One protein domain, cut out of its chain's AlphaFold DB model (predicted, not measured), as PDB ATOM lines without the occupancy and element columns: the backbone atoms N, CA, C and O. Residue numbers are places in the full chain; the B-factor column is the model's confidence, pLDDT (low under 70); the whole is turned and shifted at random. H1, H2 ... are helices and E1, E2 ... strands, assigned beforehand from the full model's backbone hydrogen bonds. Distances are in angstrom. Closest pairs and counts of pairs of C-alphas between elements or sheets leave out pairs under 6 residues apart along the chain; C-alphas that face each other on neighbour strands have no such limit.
ATOM      1  N   ASP A   2      78.452  76.942 -49.051       72.75
ATOM      2  CA  ASP A   2      78.499  75.780 -49.965       72.75
ATOM      3  C   ASP A   2      78.089  74.437 -49.336       72.75
ATOM      4  O   ASP A   2      77.353  73.670 -49.957       72.75
ATOM      5  N   THR A   3      78.484  74.169 -48.086       82.81
ATOM      6  CA  THR A   3      78.080  72.951 -47.360       82.81
ATOM      7  C   THR A   3      76.561  72.851 -47.206       82.81
ATOM      8  O   THR A   3      75.979  71.813 -47.519       82.81
ATOM      9  N   TYR A   4      75.904  73.946 -46.806       86.25
ATOM     10  CA  TYR A   4      74.446  73.990 -46.688       86.25
ATOM     11  C   TYR A   4      73.777  73.819 -48.050       86.25
ATOM     12  O   TYR A   4      72.795  73.094 -48.152       86.25
ATOM     13  N   VAL A   5      74.326  74.408 -49.118       84.62
ATOM     14  CA  VAL A   5      73.780  74.236 -50.472       84.62
ATOM     15  C   VAL A   5      73.802  72.760 -50.883       84.62
ATOM     16  O   VAL A   5      72.773  72.233 -51.308       84.62
ATOM     17  N   LYS A   6      74.913  72.042 -50.681       83.88
ATOM     18  CA  LYS A   6      74.978  70.598 -50.970       83.88
ATOM     19  C   LYS A   6      73.966  69.795 -50.149       83.88
ATOM     20  O   LYS A   6      73.227  68.983 -50.705       83.88
ATOM     21  N   GLN A   7      73.873  70.076 -48.848       89.50
ATOM     22  CA  GLN A   7      72.888  69.446 -47.967       89.50
ATOM     23  C   GLN A   7      71.454  69.678 -48.467       89.50
ATOM     24  O   GLN A   7      70.651  68.746 -48.512       89.50
ATOM     25  N   THR A   8      71.127  70.896 -48.902       90.50
ATOM     26  CA  THR A   8      69.785  71.207 -49.400       90.50
ATOM     27  C   THR A   8      69.410  70.475 -50.671       90.50
ATOM     28  O   THR A   8      68.272  70.027 -50.784       90.50
ATOM     29  N   TRP A   9      70.344  70.306 -51.604       87.62
ATOM     30  CA  TRP A   9      70.083  69.521 -52.807       87.62
ATOM     31  C   TRP A   9      69.774  68.063 -52.470       87.62
ATOM     32  O   TRP A   9      68.827  67.509 -53.026       87.62
ATOM     33  N   SER A  10      70.488  67.480 -51.503       87.31
ATOM     34  CA  SER A  10      70.187  66.138 -50.991       87.31
ATOM     35  C   SER A  10      68.766  66.053 -50.426       87.31
ATOM     36  O   SER A  10      67.986  65.208 -50.860       87.31
ATOM     37  N   LEU A  11      68.394  66.973 -49.529       91.75
ATOM     38  CA  LEU A  11      67.068  67.001 -48.893       91.75
ATOM     39  C   LEU A  11      65.924  67.201 -49.896       91.75
ATOM     40  O   LEU A  11      64.843  66.634 -49.746       91.75
ATOM     41  N   VAL A  12      66.137  68.038 -50.912       91.25
ATOM     42  CA  VAL A  12      65.136  68.305 -51.951       91.25
ATOM     43  C   VAL A  12      64.969  67.090 -52.867       91.25
ATOM     44  O   VAL A  12      63.839  66.712 -53.177       91.25
ATOM     45  N   ASN A  13      66.069  66.444 -53.261       86.75
ATOM     46  CA  ASN A  13      66.018  65.228 -54.072       86.75
ATOM     47  C   ASN A  13      65.351  64.076 -53.308       86.75
ATOM     48  O   ASN A  13      64.480  63.405 -53.860       86.75
ATOM     49  N   GLU A  14      65.691  63.884 -52.033       88.38
ATOM     50  CA  GLU A  14      65.058  62.888 -51.162       88.38
ATOM     51  C   GLU A  14      63.547  63.119 -51.045       88.38
ATOM     52  O   GLU A  14      62.760  62.176 -51.172       88.38
ATOM     53  N   TYR A  15      63.123  64.378 -50.893       91.88
ATOM     54  CA  TYR A  15      61.706  64.731 -50.899       91.88
ATOM     55  C   TYR A  15      61.031  64.338 -52.221       91.88
ATOM     56  O   TYR A  15      59.952  63.741 -52.200       91.88
ATOM     57  N   PHE A  16      61.641  64.633 -53.373       89.06
ATOM     58  CA  PHE A  16      61.065  64.257 -54.667       89.06
ATOM     59  C   PHE A  16      60.975  62.742 -54.851       89.06
ATOM     60  O   PHE A  16      59.923  62.255 -55.265       89.06
ATOM     61  N   HIS A  17      62.021  62.000 -54.485       83.69
ATOM     62  CA  HIS A  17      62.026  60.539 -54.552       83.69
ATOM     63  C   HIS A  17      60.953  59.922 -53.649       83.69
ATOM     64  O   HIS A  17      60.143  59.126 -54.121       83.69
ATOM     65  N   SER A  18      60.887  60.349 -52.388       86.88
ATOM     66  CA  SER A  18      59.944  59.815 -51.395       86.88
ATOM     67  C   SER A  18      58.482  60.079 -51.755       86.88
ATOM     68  O   SER A  18      57.596  59.332 -51.354       86.88
ATOM     69  N   ASN A  19      58.220  61.136 -52.528       87.75
ATOM     70  CA  ASN A  19      56.876  61.514 -52.964       87.75
ATOM     71  C   ASN A  19      56.593  61.146 -54.432       87.75
ATOM     72  O   ASN A  19      55.583  61.588 -54.976       87.75
ATOM     73  N   GLN A  20      57.478  60.377 -55.083       84.62
ATOM     74  CA  GLN A  20      57.356  59.965 -56.490       84.62
ATOM     75  C   GLN A  20      57.128  61.145 -57.458       84.62
ATOM     76  O   GLN A  20      56.416  61.043 -58.458       84.62
ATOM     77  N   ILE A  21      57.733  62.298 -57.159       83.00
ATOM     78  CA  ILE A  21      57.596  63.515 -57.961       83.00
ATOM     79  C   ILE A  21      58.639  63.497 -59.075       83.00
ATOM     80  O   ILE A  21      59.829  63.708 -58.849       83.00
ATOM     81  N   ASP A  22      58.178  63.319 -60.309       79.69
ATOM     82  CA  ASP A  22      59.020  63.426 -61.497       79.69
ATOM     83  C   ASP A  22      59.172  64.893 -61.937       79.69
ATOM     84  O   ASP A  22      58.442  65.404 -62.793       79.69
ATOM     85  N   ILE A  23      60.153  65.583 -61.349       81.44
ATOM     86  CA  ILE A  23      60.482  66.981 -61.682       81.44
ATOM     87  C   ILE A  23      60.916  67.173 -63.138       81.44
ATOM     88  O   ILE A  23      60.875  68.290 -63.653       81.44
ATOM     89  N   SER A  24      61.312  66.103 -63.839       70.62
ATOM     90  CA  SER A  24      61.769  66.201 -65.225       70.62
ATOM     91  C   SER A  24      60.641  66.585 -66.192       70.62
ATOM     92  O   SER A  24      60.939  67.144 -67.259       70.62
ATOM     93  N   LYS A  25      59.387  66.315 -65.792       75.88
ATOM     94  CA  LYS A  25      58.142  66.613 -66.516       75.88
ATOM     95  C   LYS A  25      57.606  68.021 -66.272       75.88
ATOM     96  O   LYS A  25      56.794  68.492 -67.059       75.88
ATOM     97  N   GLN A  26      58.058  68.688 -65.217       80.19
ATOM     98  CA  GLN A  26      57.580  70.018 -64.860       80.19
ATOM     99  C   GLN A  26      58.382  71.102 -65.581       80.19
ATOM    100  O   GLN A  26      59.593  70.976 -65.791       80.19
ATOM    101  N   VAL A  27      57.705  72.187 -65.953       75.25
ATOM    102  CA  VAL A  27      58.312  73.320 -66.663       75.25
ATOM    103  C   VAL A  27      57.961  74.648 -66.005       75.25
ATOM    104  O   VAL A  27      56.930  74.788 -65.349       75.25
ATOM    105  N   ASP A  28      58.849  75.626 -66.182       76.56
ATOM    106  CA  ASP A  28      58.670  77.017 -65.768       76.56
ATOM    107  C   ASP A  28      58.125  77.157 -64.333       76.56
ATOM    108  O   ASP A  28      58.797  76.821 -63.357       76.56
ATOM    109  N   HIS A  29      56.902  77.661 -64.200       82.56
ATOM    110  CA  HIS A  29      56.293  78.003 -62.924       82.56
ATOM    111  C   HIS A  29      55.890  76.775 -62.093       82.56
ATOM    112  O   HIS A  29      55.962  76.823 -60.864       82.56
ATOM    113  N   GLU A  30      55.523  75.661 -62.733       85.50
ATOM    114  CA  GLU A  30      55.219  74.404 -62.032       85.50
ATOM    115  C   GLU A  30      56.464  73.852 -61.346       85.50
ATOM    116  O   GLU A  30      56.420  73.472 -60.176       85.50
ATOM    117  N   LEU A  31      57.596  73.899 -62.055       86.69
ATOM    118  CA  LEU A  31      58.881  73.459 -61.532       86.69
ATOM    119  C   LEU A  31      59.266  74.278 -60.295       86.69
ATOM    120  O   LEU A  31      59.558  73.715 -59.244       86.69
ATOM    121  N   VAL A  32      59.223  75.612 -60.392       89.88
ATOM    122  CA  VAL A  32      59.590  76.491 -59.268       89.88
ATOM    123  C   VAL A  32      58.675  76.264 -58.059       89.88
ATOM    124  O   VAL A  32      59.163  76.209 -56.930       89.88
ATOM    125  N   ARG A  33      57.368  76.051 -58.268       91.38
ATOM    126  CA  ARG A  33      56.423  75.740 -57.181       91.38
ATOM    127  C   ARG A  33      56.716  74.409 -56.495       91.38
ATOM    128  O   ARG A  33      56.641  74.341 -55.269       91.38
ATOM    129  N   SER A  34      57.068  73.369 -57.248       92.44
ATOM    130  CA  SER A  34      57.441  72.077 -56.658       92.44
ATOM    131  C   SER A  34      58.720  72.172 -55.839       92.44
ATOM    132  O   SER A  34      58.772  71.617 -54.744       92.44
ATOM    133  N   TYR A  35      59.709  72.933 -56.316       93.56
ATOM    134  CA  TYR A  35      60.914  73.229 -55.542       93.56
ATOM    135  C   TYR A  35      60.600  74.021 -54.273       93.56
ATOM    136  O   TYR A  35      61.068  73.640 -53.207       93.56
ATOM    137  N   LEU A  36      59.761  75.060 -54.340       95.25
ATOM    138  CA  LEU A  36      59.345  75.791 -53.141       95.25
ATOM    139  C   LEU A  36      58.679  74.861 -52.123       95.25
ATOM    140  O   LEU A  36      59.017  74.913 -50.944       95.25
ATOM    141  N   LYS A  37      57.762  73.995 -52.570       95.31
ATOM    142  CA  LYS A  37      57.067  73.047 -51.692       95.31
ATOM    143  C   LYS A  37      58.039  72.060 -51.046       95.31
ATOM    144  O   LYS A  37      57.956  71.855 -49.837       95.31
ATOM    145  N   ALA A  38      58.957  71.485 -51.825       94.19
ATOM    146  CA  ALA A  38      60.009  70.611 -51.308       94.19
ATOM    147  C   ALA A  38      60.857  71.345 -50.263       94.19
ATOM    148  O   ALA A  38      60.970  70.889 -49.130       94.19
ATOM    149  N   CYS A  39      61.342  72.546 -50.589       95.88
ATOM    150  CA  CYS A  39      62.135  73.353 -49.669       95.88
ATOM    151  C   CYS A  39      61.379  73.687 -48.378       95.88
ATOM    152  O   CYS A  39      61.928  73.542 -47.292       95.88
ATOM    153  N   GLN A  40      60.107  74.083 -48.460       96.06
ATOM    154  CA  GLN A  40      59.278  74.370 -47.286       96.06
ATOM    155  C   GLN A  40      59.089  73.146 -46.387       96.06
ATOM    156  O   GLN A  40      59.055  73.291 -45.166       96.06
ATOM    157  N   LYS A  41      58.962  71.950 -46.972       95.44
ATOM    158  CA  LYS A  41      58.822  70.692 -46.223       95.44
ATOM    159  C   LYS A  41      60.135  70.225 -45.605       95.44
ATOM    160  O   LYS A  41      60.098  69.658 -44.519       95.44
ATOM    161  N   SER A  42      61.258  70.529 -46.244       94.31
ATOM    162  CA  SER A  42      62.600  70.227 -45.739       94.31
ATOM    163  C   SER A  42      63.179  71.325 -44.834       94.31
ATOM    164  O   SER A  42      64.303  71.191 -44.358       94.31
ATOM    165  N   THR A  43      62.451  72.424 -44.595       95.25
ATOM    166  CA  THR A  43      62.917  73.517 -43.726       95.25
ATOM    167  C   THR A  43      62.901  73.077 -42.254       95.25
ATOM    168  O   THR A  43      61.902  72.504 -41.810       95.25
ATOM    169  N   PRO A  44      63.953  73.370 -41.464       93.44
ATOM    170  CA  PRO A  44      63.970  73.073 -40.034       93.44
ATOM    171  C   PRO A  44      62.800  73.700 -39.266       93.44
ATOM    172  O   PRO A  44      62.340  74.803 -39.575       93.44
ATOM    173  N   LYS A  45      62.337  73.019 -38.209       92.31
ATOM    174  CA  LYS A  45      61.296  73.557 -37.318       92.31
ATOM    175  C   LYS A  45      61.753  74.894 -36.719       92.31
ATOM    176  O   LYS A  45      62.881  75.019 -36.263       92.31
ATOM    177  N   GLY A  46      60.849  75.875 -36.689       90.31
ATOM    178  CA  GLY A  46      61.120  77.224 -36.171       90.31
ATOM    179  C   GLY A  46      61.505  78.253 -37.240       90.31
ATOM    180  O   GLY A  46      61.369  79.449 -36.991       90.31
ATOM    181  N   VAL A  47      61.867  77.806 -38.448       95.12
ATOM    182  CA  VAL A  47      62.092  78.663 -39.621       95.12
ATOM    183  C   VAL A  47      61.081  78.300 -40.713       95.12
ATOM    184  O   VAL A  47      60.660  77.152 -40.840       95.12
ATOM    185  N   ARG A  48      60.632  79.278 -41.501       95.56
ATOM    186  CA  ARG A  48      59.754  79.060 -42.659       95.56
ATOM    187  C   ARG A  48      60.223  79.874 -43.853       95.56
ATOM    188  O   ARG A  48      60.531  81.052 -43.715       95.56
ATOM    189  N   ILE A  49      60.181  79.261 -45.030       96.56
ATOM    190  CA  ILE A  49      60.395  79.944 -46.309       96.56
ATOM    191  C   ILE A  49      59.040  80.404 -46.846       96.56
ATOM    192  O   ILE A  49      58.101  79.609 -46.946       96.56
ATOM    193  N   VAL A  50      58.934  81.675 -47.220       95.25
ATOM    194  CA  VAL A  50      57.725  82.239 -47.833       95.25
ATOM    195  C   VAL A  50      58.065  83.002 -49.107       95.25
ATOM    196  O   VAL A  50      59.067  83.707 -49.179       95.25
ATOM    197  N   SER A  51      57.213  82.866 -50.119       93.56
ATOM    198  CA  SER A  51      57.279  83.649 -51.352       93.56
ATOM    199  C   SER A  51      56.328  84.840 -51.264       93.56
ATOM    200  O   SER A  51      55.166  84.666 -50.893       93.56
ATOM    201  N   SER A  52      56.789  86.028 -51.650       90.81
ATOM    202  CA  SER A  52      55.937  87.204 -51.849       90.81
ATOM    203  C   SER A  52      56.369  87.911 -53.129       90.81
ATOM    204  O   SER A  52      57.507  88.368 -53.239       90.81
ATOM    205  N   GLY A  53      55.477  87.958 -54.121       86.00
ATOM    206  CA  GLY A  53      55.835  88.370 -55.479       86.00
ATOM    207  C   GLY A  53      56.953  87.494 -56.056       86.00
ATOM    208  O   GLY A  53      56.920  86.272 -55.932       86.00
ATOM    209  N   ASN A  54      57.973  88.127 -56.641       85.94
ATOM    210  CA  ASN A  54      59.139  87.447 -57.220       85.94
ATOM    211  C   ASN A  54      60.295  87.240 -56.224       85.94
ATOM    212  O   ASN A  54      61.412  86.942 -56.644       85.94
ATOM    213  N   ARG A  55      60.061  87.400 -54.917       90.19
ATOM    214  CA  ARG A  55      61.097  87.314 -53.878       90.19
ATOM    215  C   ARG A  55      60.788  86.227 -52.852       90.19
ATOM    216  O   ARG A  55      59.626  85.929 -52.561       90.19
ATOM    217  N   LEU A  56      61.852  85.667 -52.287       94.50
ATOM    218  CA  LEU A  56      61.810  84.724 -51.177       94.50
ATOM    219  C   LEU A  56      62.233  85.405 -49.872       94.50
ATOM    220  O   LEU A  56      63.116  86.266 -49.845       94.50
ATOM    221  N   TYR A  57      61.584  84.998 -48.785       95.75
ATOM    222  CA  TYR A  57      61.803  85.516 -47.439       95.75
ATOM    223  C   TYR A  57      61.864  84.370 -46.433       95.75
ATOM    224  O   TYR A  57      61.276  83.303 -46.639       95.75
ATOM    225  N   LEU A  58      62.523  84.635 -45.309       96.50
ATOM    226  CA  LEU A  58      62.585  83.757 -44.151       96.50
ATOM    227  C   LEU A  58      61.742  84.335 -43.013       96.50
ATOM    228  O   LEU A  58      61.800  85.526 -42.706       96.50
ATOM    229  N   ARG A  59      60.956  83.475 -42.373       95.56
ATOM    230  CA  ARG A  59      60.156  83.772 -41.182       95.56
ATOM    231  C   ARG A  59      60.663  82.930 -40.024       95.56
ATOM    232  O   ARG A  59      60.725  81.710 -40.145       95.56
ATOM    233  N   PHE A  60      61.006  83.574 -38.922       94.25
ATOM    234  CA  PHE A  60      61.477  82.946 -37.690       94.25
ATOM    235  C   PHE A  60      61.242  83.919 -36.529       94.25
ATOM    236  O   PHE A  60      60.970  85.098 -36.757       94.25
ATOM    237  N   LYS A  61      61.267  83.415 -35.294       90.56
ATOM    238  CA  LYS A  61      61.070  84.226 -34.085       90.56
ATOM    239  C   LYS A  61      62.424  84.692 -33.544       90.56
ATOM    240  O   LYS A  61      63.324  83.867 -33.430       90.56
ATOM    241  N   THR A  62      62.523  85.959 -33.160       87.56
ATOM    242  CA  THR A  62      63.590  86.486 -32.287       87.56
ATOM    243  C   THR A  62      62.951  87.188 -31.081       87.56
ATOM    244  O   THR A  62      61.724  87.124 -30.937       87.56
ATOM    245  N   ALA A  63      63.723  87.816 -30.186       83.19
ATOM    246  CA  ALA A  63      63.122  88.536 -29.062       83.19
ATOM    247  C   ALA A  63      62.384  89.797 -29.547       83.19
ATOM    248  O   ALA A  63      61.292  90.083 -29.058       83.19
ATOM    249  N   THR A  64      62.910  90.487 -30.567       82.38
ATOM    250  CA  THR A  64      62.284  91.701 -31.124       82.38
ATOM    251  C   THR A  64      61.367  91.471 -32.330       82.38
ATOM    252  O   THR A  64      60.493  92.299 -32.591       82.38
ATOM    253  N   LYS A  65      61.506  90.362 -33.078       83.25
ATOM    254  CA  LYS A  65      60.675  90.083 -34.263       83.25
ATOM    255  C   LYS A  65      59.722  88.911 -34.076       83.25
ATOM    256  O   LYS A  65      60.098  87.795 -33.713       83.25
ATOM    257  N   ALA A  66      58.466  89.158 -34.441       85.25
ATOM    258  CA  ALA A  66      57.424  88.144 -34.472       85.25
ATOM    259  C   ALA A  66      57.705  87.065 -35.530       85.25
ATOM    260  O   ALA A  66      58.213  87.339 -36.617       85.25
ATOM    261  N   THR A  67      57.244  85.842 -35.260       85.69
ATOM    262  CA  THR A  67      57.383  84.676 -36.152       85.69
ATOM    263  C   THR A  67      56.760  84.877 -37.540       85.69
ATOM    264  O   THR A  67      57.069  84.146 -38.477       85.69
ATOM    265  N   THR A  68      55.857  85.845 -37.699       86.62
ATOM    266  CA  THR A  68      55.176  86.159 -38.963       86.62
ATOM    267  C   THR A  68      55.920  87.185 -39.821       86.62
ATOM    268  O   THR A  68      55.556  87.359 -40.987       86.62
ATOM    269  N   ALA A  69      56.956  87.840 -39.290       90.75
ATOM    270  CA  ALA A  69      57.688  88.890 -39.986       90.75
ATOM    271  C   ALA A  69      58.518  88.330 -41.151       90.75
ATOM    272  O   ALA A  69      59.308  87.399 -40.985       90.75
ATOM    273  N   ASN A  70      58.355  88.919 -42.339       92.56
ATOM    274  CA  ASN A  70      59.147  88.572 -43.517       92.56
ATOM    275  C   ASN A  70      60.547  89.186 -43.411       92.56
ATOM    276  O   ASN A  70      60.702  90.396 -43.564       92.56
ATOM    277  N   ASN A  71      61.572  88.356 -43.231       92.88
ATOM    278  CA  ASN A  71      62.964  88.785 -43.305       92.88
ATOM    279  C   ASN A  71      63.523  88.455 -44.691       92.88
ATOM    280  O   ASN A  71      63.477  87.309 -45.137       92.88
ATOM    281  N   GLY A  72      64.021  89.463 -45.410       90.38
ATOM    282  CA  GLY A  72      64.606  89.256 -46.737       90.38
ATOM    283  C   GLY A  72      65.837  88.356 -46.664       90.38
ATOM    284  O   GLY A  72      66.625  88.479 -45.732       90.38
ATOM    285  N   CYS A  73      66.007  87.465 -47.638       91.00
ATOM    286  CA  CYS A  73      67.197  86.615 -47.758       91.00
ATOM    287  C   CYS A  73      67.895  86.764 -49.115       91.00
ATOM    288  O   CYS A  73      68.672  85.897 -49.492       91.00
ATOM    289  N   ASN A  74      67.596  87.833 -49.862       88.12
ATOM    290  CA  ASN A  74      68.208  88.162 -51.156       88.12
ATOM    291  C   ASN A  74      68.187  87.014 -52.189       88.12
ATOM    292  O   ASN A  74      69.142  86.801 -52.938       88.12
ATOM    293  N   GLU A  75      67.094  86.251 -52.211       90.12
ATOM    294  CA  GLU A  75      66.855  85.219 -53.218       90.12
ATOM    295  C   GLU A  75      65.550  85.504 -53.963       90.12
ATOM    296  O   GLU A  75      64.540  85.908 -53.378       90.12
ATOM    297  N   ASP A  76      65.583  85.284 -55.274       88.75
ATOM    298  CA  ASP A  76      64.425  85.450 -56.145       88.75
ATOM    299  C   ASP A  76      63.613  84.157 -56.211       88.75
ATOM    300  O   ASP A  76      64.144  83.061 -56.014       88.75
ATOM    301  N   PHE A  77      62.327  84.269 -56.544       89.88
ATOM    302  CA  PHE A  77      61.424  83.132 -56.701       89.88
ATOM    303  C   PHE A  77      61.744  82.332 -57.973       89.88
ATOM    304  O   PHE A  77      61.073  82.396 -59.000       89.88
ATOM    305  N   THR A  78      62.834  81.579 -57.892       88.50
ATOM    306  CA  THR A  78      63.384  80.707 -58.927       88.50
ATOM    307  C   THR A  78      63.747  79.367 -58.299       88.50
ATOM    308  O   THR A  78      63.810  79.246 -57.077       88.50
ATOM    309  N   ARG A  79      64.014  78.345 -59.120       88.50
ATOM    310  CA  ARG A  79      64.470  77.032 -58.636       88.50
ATOM    311  C   ARG A  79      65.693  77.164 -57.723       88.50
ATOM    312  O   ARG A  79      65.669  76.692 -56.592       88.50
ATOM    313  N   ASP A  80      66.733  77.829 -58.222       85.88
ATOM    314  CA  ASP A  80      67.991  77.997 -57.492       85.88
ATOM    315  C   ASP A  80      67.781  78.883 -56.261       85.88
ATOM    316  O   ASP A  80      68.271  78.561 -55.185       85.88
ATOM    317  N   GLY A  81      66.956  79.930 -56.378       90.12
ATOM    318  CA  GLY A  81      66.577  80.765 -55.241       90.12
ATOM    319  C   GLY A  81      65.846  79.993 -54.141       90.12
ATOM    320  O   GLY A  81      66.121  80.222 -52.969       90.12
ATOM    321  N   CYS A  82      64.978  79.029 -54.478       93.94
ATOM    322  CA  CYS A  82      64.312  78.175 -53.486       93.94
ATOM    323  C   CYS A  82      65.316  77.302 -52.724       93.94
ATOM    324  O   CYS A  82      65.212  77.175 -51.504       93.94
ATOM    325  N   VAL A  83      66.285  76.711 -53.427       92.38
ATOM    326  CA  VAL A  83      67.321  75.876 -52.801       92.38
ATOM    327  C   VAL A  83      68.263  76.726 -51.945       92.38
ATOM    328  O   VAL A  83      68.505  76.398 -50.786       92.38
ATOM    329  N   ASN A  84      68.704  77.877 -52.455       91.88
ATOM    330  CA  ASN A  84      69.514  78.831 -51.699       91.88
ATOM    331  C   ASN A  84      68.775  79.354 -50.459       91.88
ATOM    332  O   ASN A  84      69.375  79.482 -49.394       91.88
ATOM    333  N   ALA A  85      67.471  79.630 -50.568       95.25
ATOM    334  CA  ALA A  85      66.647  80.044 -49.437       95.25
ATOM    335  C   ALA A  85      66.552  78.943 -48.376       95.25
ATOM    336  O   ALA A  85      66.615  79.254 -47.190       95.25
ATOM    337  N   LEU A  86      66.473  77.666 -48.773       96.44
ATOM    338  CA  LEU A  86      66.566  76.555 -47.827       96.44
ATOM    339  C   LEU A  86      67.945  76.496 -47.165       96.44
ATOM    340  O   LEU A  86      68.013  76.328 -45.953       96.44
ATOM    341  N   ALA A  87      69.030  76.696 -47.915       94.38
ATOM    342  CA  ALA A  87      70.379  76.638 -47.353       94.38
ATOM    343  C   ALA A  87      70.566  77.737 -46.299       94.38
ATOM    344  O   ALA A  87      71.071  77.488 -45.206       94.38
ATOM    345  N   LYS A  88      70.057  78.936 -46.599       95.62
ATOM    346  CA  LYS A  88      69.996  80.065 -45.668       95.62
ATOM    347  C   LYS A  88      69.080  79.779 -44.478       95.62
ATOM    348  O   LYS A  88      69.426  80.133 -43.361       95.62
ATOM    349  N   ALA A  89      67.945  79.111 -44.682       96.50
ATOM    350  CA  ALA A  89      67.045  78.726 -43.597       96.50
ATOM    351  C   ALA A  89      67.687  77.720 -42.629       96.50
ATOM    352  O   ALA A  89      67.494  77.849 -41.421       96.50
ATOM    353  N   ILE A  90      68.467  76.757 -43.136       95.50
ATOM    354  CA  ILE A  90      69.247  75.826 -42.305       95.50
ATOM    355  C   ILE A  90      70.309  76.598 -41.519       95.50
ATOM    356  O   ILE A  90      70.338  76.500 -40.295       95.50
ATOM    357  N   ALA A  91      71.090  77.452 -42.188       94.50
ATOM    358  CA  ALA A  91      72.097  78.282 -41.528       94.50
ATOM    359  C   ALA A  91      71.497  79.173 -40.423       94.50
ATOM    360  O   ALA A  91      72.050  79.261 -39.329       94.50
ATOM    361  N   VAL A  92      70.342  79.797 -40.681       94.81
ATOM    362  CA  VAL A  92      69.595  80.582 -39.684       94.81
ATOM    363  C   VAL A  92      69.138  79.698 -38.529       94.81
ATOM    364  O   VAL A  92      69.311  80.075 -37.375       94.81
ATOM    365  N   SER A  93      68.583  78.517 -38.815       94.31
ATOM    366  CA  SER A  93      68.140  77.589 -37.774       94.31
ATOM    367  C   SER A  93      69.279  77.146 -36.862       94.31
ATOM    368  O   SER A  93      69.024  76.901 -35.686       94.31
ATOM    369  N   ASP A  94      70.493  77.003 -37.386       93.19
ATOM    370  CA  ASP A  94      71.654  76.631 -36.586       93.19
ATOM    371  C   ASP A  94      72.194  77.826 -35.807       93.19
ATOM    372  O   ASP A  94      72.434  77.707 -34.607       93.19
ATOM    373  N   LYS A  95      72.269  79.013 -36.421       92.38
ATOM    374  CA  LYS A  95      72.714  80.221 -35.715       92.38
ATOM    375  C   LYS A  95      71.785  80.671 -34.596       92.38
ATOM    376  O   LYS A  95      72.286  81.093 -33.557       92.38
ATOM    377  N   LEU A  96      70.472  80.504 -34.758       90.69
ATOM    378  CA  LEU A  96      69.489  80.763 -33.698       90.69
ATOM    379  C   LEU A  96      69.692  79.878 -32.454       90.69
ATOM    380  O   LEU A  96      69.178  80.221 -31.397       90.69
ATOM    381  N   LYS A  97      70.411  78.750 -32.561       89.00
ATOM    382  CA  LYS A  97      70.744  77.889 -31.411       89.00
ATOM    383  C   LYS A  97      72.044  78.297 -30.716       89.00
ATOM    384  O   LYS A  97      72.264  77.875 -29.589       89.00
ATOM    385  N   THR A  98      72.923  79.028 -31.403       85.69
ATOM    386  CA  THR A  98      74.305  79.268 -30.949       85.69
ATOM    387  C   THR A  98      74.576  80.691 -30.484       85.69
ATOM    388  O   THR A  98      75.545  80.899 -29.769       85.69
ATOM    389  N   LEU A  99      73.811  81.676 -30.961       77.69
ATOM    390  CA  LEU A  99      74.051  83.081 -30.630       77.69
ATOM    391  C   LEU A  99      73.205  83.493 -29.428       77.69
ATOM    392  O   LEU A  99      71.990  83.305 -29.430       77.69
ATOM    393  N   GLU A 100      73.863  84.068 -28.425       75.44
ATOM    394  CA  GLU A 100      73.228  84.525 -27.185       75.44
ATOM    395  C   GLU A 100      72.674  85.955 -27.311       75.44
ATOM    396  O   GLU A 100      71.715  86.312 -26.629       75.44
ATOM    397  N   SER A 101      73.229  86.757 -28.228       86.56
ATOM    398  CA  SER A 101      72.817  88.140 -28.486       86.56
ATOM    399  C   SER A 101      72.041  88.280 -29.797       86.56
ATOM    400  O   SER A 101      72.479  87.846 -30.866       86.56
ATOM    401  N   GLU A 102      70.888  88.955 -29.739       87.44
ATOM    402  CA  GLU A 102      70.091  89.260 -30.931       87.44
ATOM    403  C   GLU A 102      70.789  90.268 -31.861       87.44
ATOM    404  O   GLU A 102      70.646  90.169 -33.080       87.44
ATOM    405  N   SER A 103      71.573  91.203 -31.319       87.31
ATOM    406  CA  SER A 103      72.321  92.174 -32.127       87.31
ATOM    407  C   SER A 103      73.366  91.479 -33.000       87.31
ATOM    408  O   SER A 103      73.398  91.699 -34.209       87.31
ATOM    409  N   GLU A 104      74.138  90.555 -32.417       89.31
ATOM    410  CA  GLU A 104      75.128  89.751 -33.148       89.31
ATOM    411  C   GLU A 104      74.465  88.877 -34.219       89.31
ATOM    412  O   GLU A 104      74.986  88.718 -35.325       89.31
ATOM    413  N   PHE A 105      73.281  88.332 -33.918       92.00
ATOM    414  CA  PHE A 105      72.508  87.578 -34.898       92.00
ATOM    415  C   PHE A 105      72.116  88.440 -36.101       92.00
ATOM    416  O   PHE A 105      72.248  87.981 -37.235       92.00
ATOM    417  N   TRP A 106      71.632  89.668 -35.887       91.19
ATOM    418  CA  TRP A 106      71.226  90.535 -36.994       91.19
ATOM    419  C   TRP A 106      72.414  91.051 -37.803       91.19
ATOM    420  O   TRP A 106      72.308  91.084 -39.027       91.19
ATOM    421  N   GLU A 107      73.545  91.366 -37.172       89.00
ATOM    422  CA  GLU A 107      74.782  91.710 -37.887       89.00
ATOM    423  C   GLU A 107      75.231  90.565 -38.804       89.00
ATOM    424  O   GLU A 107      75.433  90.767 -40.004       89.00
ATOM    425  N   TRP A 108      75.268  89.337 -38.275       91.62
ATOM    426  CA  TRP A 108      75.541  88.134 -39.062       91.62
ATOM    427  C   TRP A 108      74.493  87.898 -40.164       91.62
ATOM    428  O   TRP A 108      74.825  87.488 -41.276       91.62
ATOM    429  N   TYR A 109      73.212  88.151 -39.888       91.81
ATOM    430  CA  TYR A 109      72.136  87.955 -40.860       91.81
ATOM    431  C   TYR A 109      72.267  88.919 -42.050       91.81
ATOM    432  O   TYR A 109      72.072  88.518 -43.204       91.81
ATOM    433  N   GLU A 110      72.599  90.189 -41.800       88.62
ATOM    434  CA  GLU A 110      72.855  91.156 -42.869       88.62
ATOM    435  C   GLU A 110      74.077  90.753 -43.707       88.62
ATOM    436  O   GLU A 110      73.994  90.784 -44.938       88.62
ATOM    437  N   SER A 111      75.175  90.314 -43.078       84.94
ATOM    438  CA  SER A 111      76.407  89.966 -43.798       84.94
ATOM    439  C   SER A 111      76.314  88.639 -44.561       84.94
ATOM    440  O   SER A 111      76.649  88.588 -45.741       84.94
ATOM    441  N   GLU A 112      75.820  87.570 -43.932       88.12
ATOM    442  CA  GLU A 112      75.890  86.207 -44.479       88.12
ATOM    443  C   GLU A 112      74.613  85.776 -45.213       88.12
ATOM    444  O   GLU A 112      74.670  85.058 -46.215       88.12
ATOM    445  N   ILE A 113      73.433  86.186 -44.728       90.81
ATOM    446  CA  ILE A 113      72.149  85.696 -45.257       90.81
ATOM    447  C   ILE A 113      71.628  86.592 -46.370       90.81
ATOM    448  O   ILE A 113      71.323  86.117 -47.473       90.81
ATOM    449  N   LYS A 114      71.525  87.896 -46.114       86.81
ATOM    450  CA  LYS A 114      71.230  88.859 -47.182       86.81
ATOM    451  C   LYS A 114      72.412  88.993 -48.141       86.81
ATOM    452  O   LYS A 114      72.191  89.268 -49.325       86.81
TER     453      LYS A 114
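What this domain is: This is residues 2 to 114 of the 356 residues of an uncharacterized protein of Roseofilum reptotaenium AO1-A (UniProt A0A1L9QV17). A small three-stranded sheet has the long helix H3 packed along one face, with H2 beside H3 towards the E1 edge and H4 folding back towards the E3 edge; H1 crosses H2 and H3, clear of the sheet. The 113 printed residues run H1 H2 E1 E2 E3 H3 H4, mixed in class, and the sheet E1 E2 E3 is antiparallel. The whole is compact, with a radius of gyration of the C-alphas of 14.1 A, yet elongated, spanning 46 by 26 by 22 A.

Where its parts are: Find C-alpha 2 at (78.499, 75.780, -49.965); from there H1 runs 24.5 A to residue 18. H2 follows at residues 28 to 42, 21.5 A. Next come E1, 47 to 52, E2, 55 to 60, and E3, 71 to 76. H3, residues 79 to 98, covers 29.5 A, and H4, residues 102 to 113, ends at C-alpha 113 (72.149, 85.696, -45.257).

How they stand to each other: Look first at the meander E1 E2 E3, each strand the antiparallel neighbour of the one before: N 50 and O 57 are 2.9 A apart, N 58 and O 71 2.8 A. H3, the hub, is on the sheet at a height of 7.8 A. With residues 79 to 86 it touches H2 at a shallow tilt of 18 degrees, C-alphas 32 and 79 being closest at 5.0 A. H3 and H4 form a helical hairpin, closest at C-alphas 88 and 113, 6.0 A. H1 touches H3 at a steep tilt of 66 degrees, C-alphas 4 and 87 being closest at 4.9 A. Each O i to N i+4 pair is within hydrogen-bond range in H1, H2 and H4, and 15 of 16 in H3.

The domain as a whole: The C-alphas farthest apart, of Lys 25 and Ser 101, stand 46.1 A apart. The printed part has no cut and no long link, and no printed residue is under 70 in pLDDT.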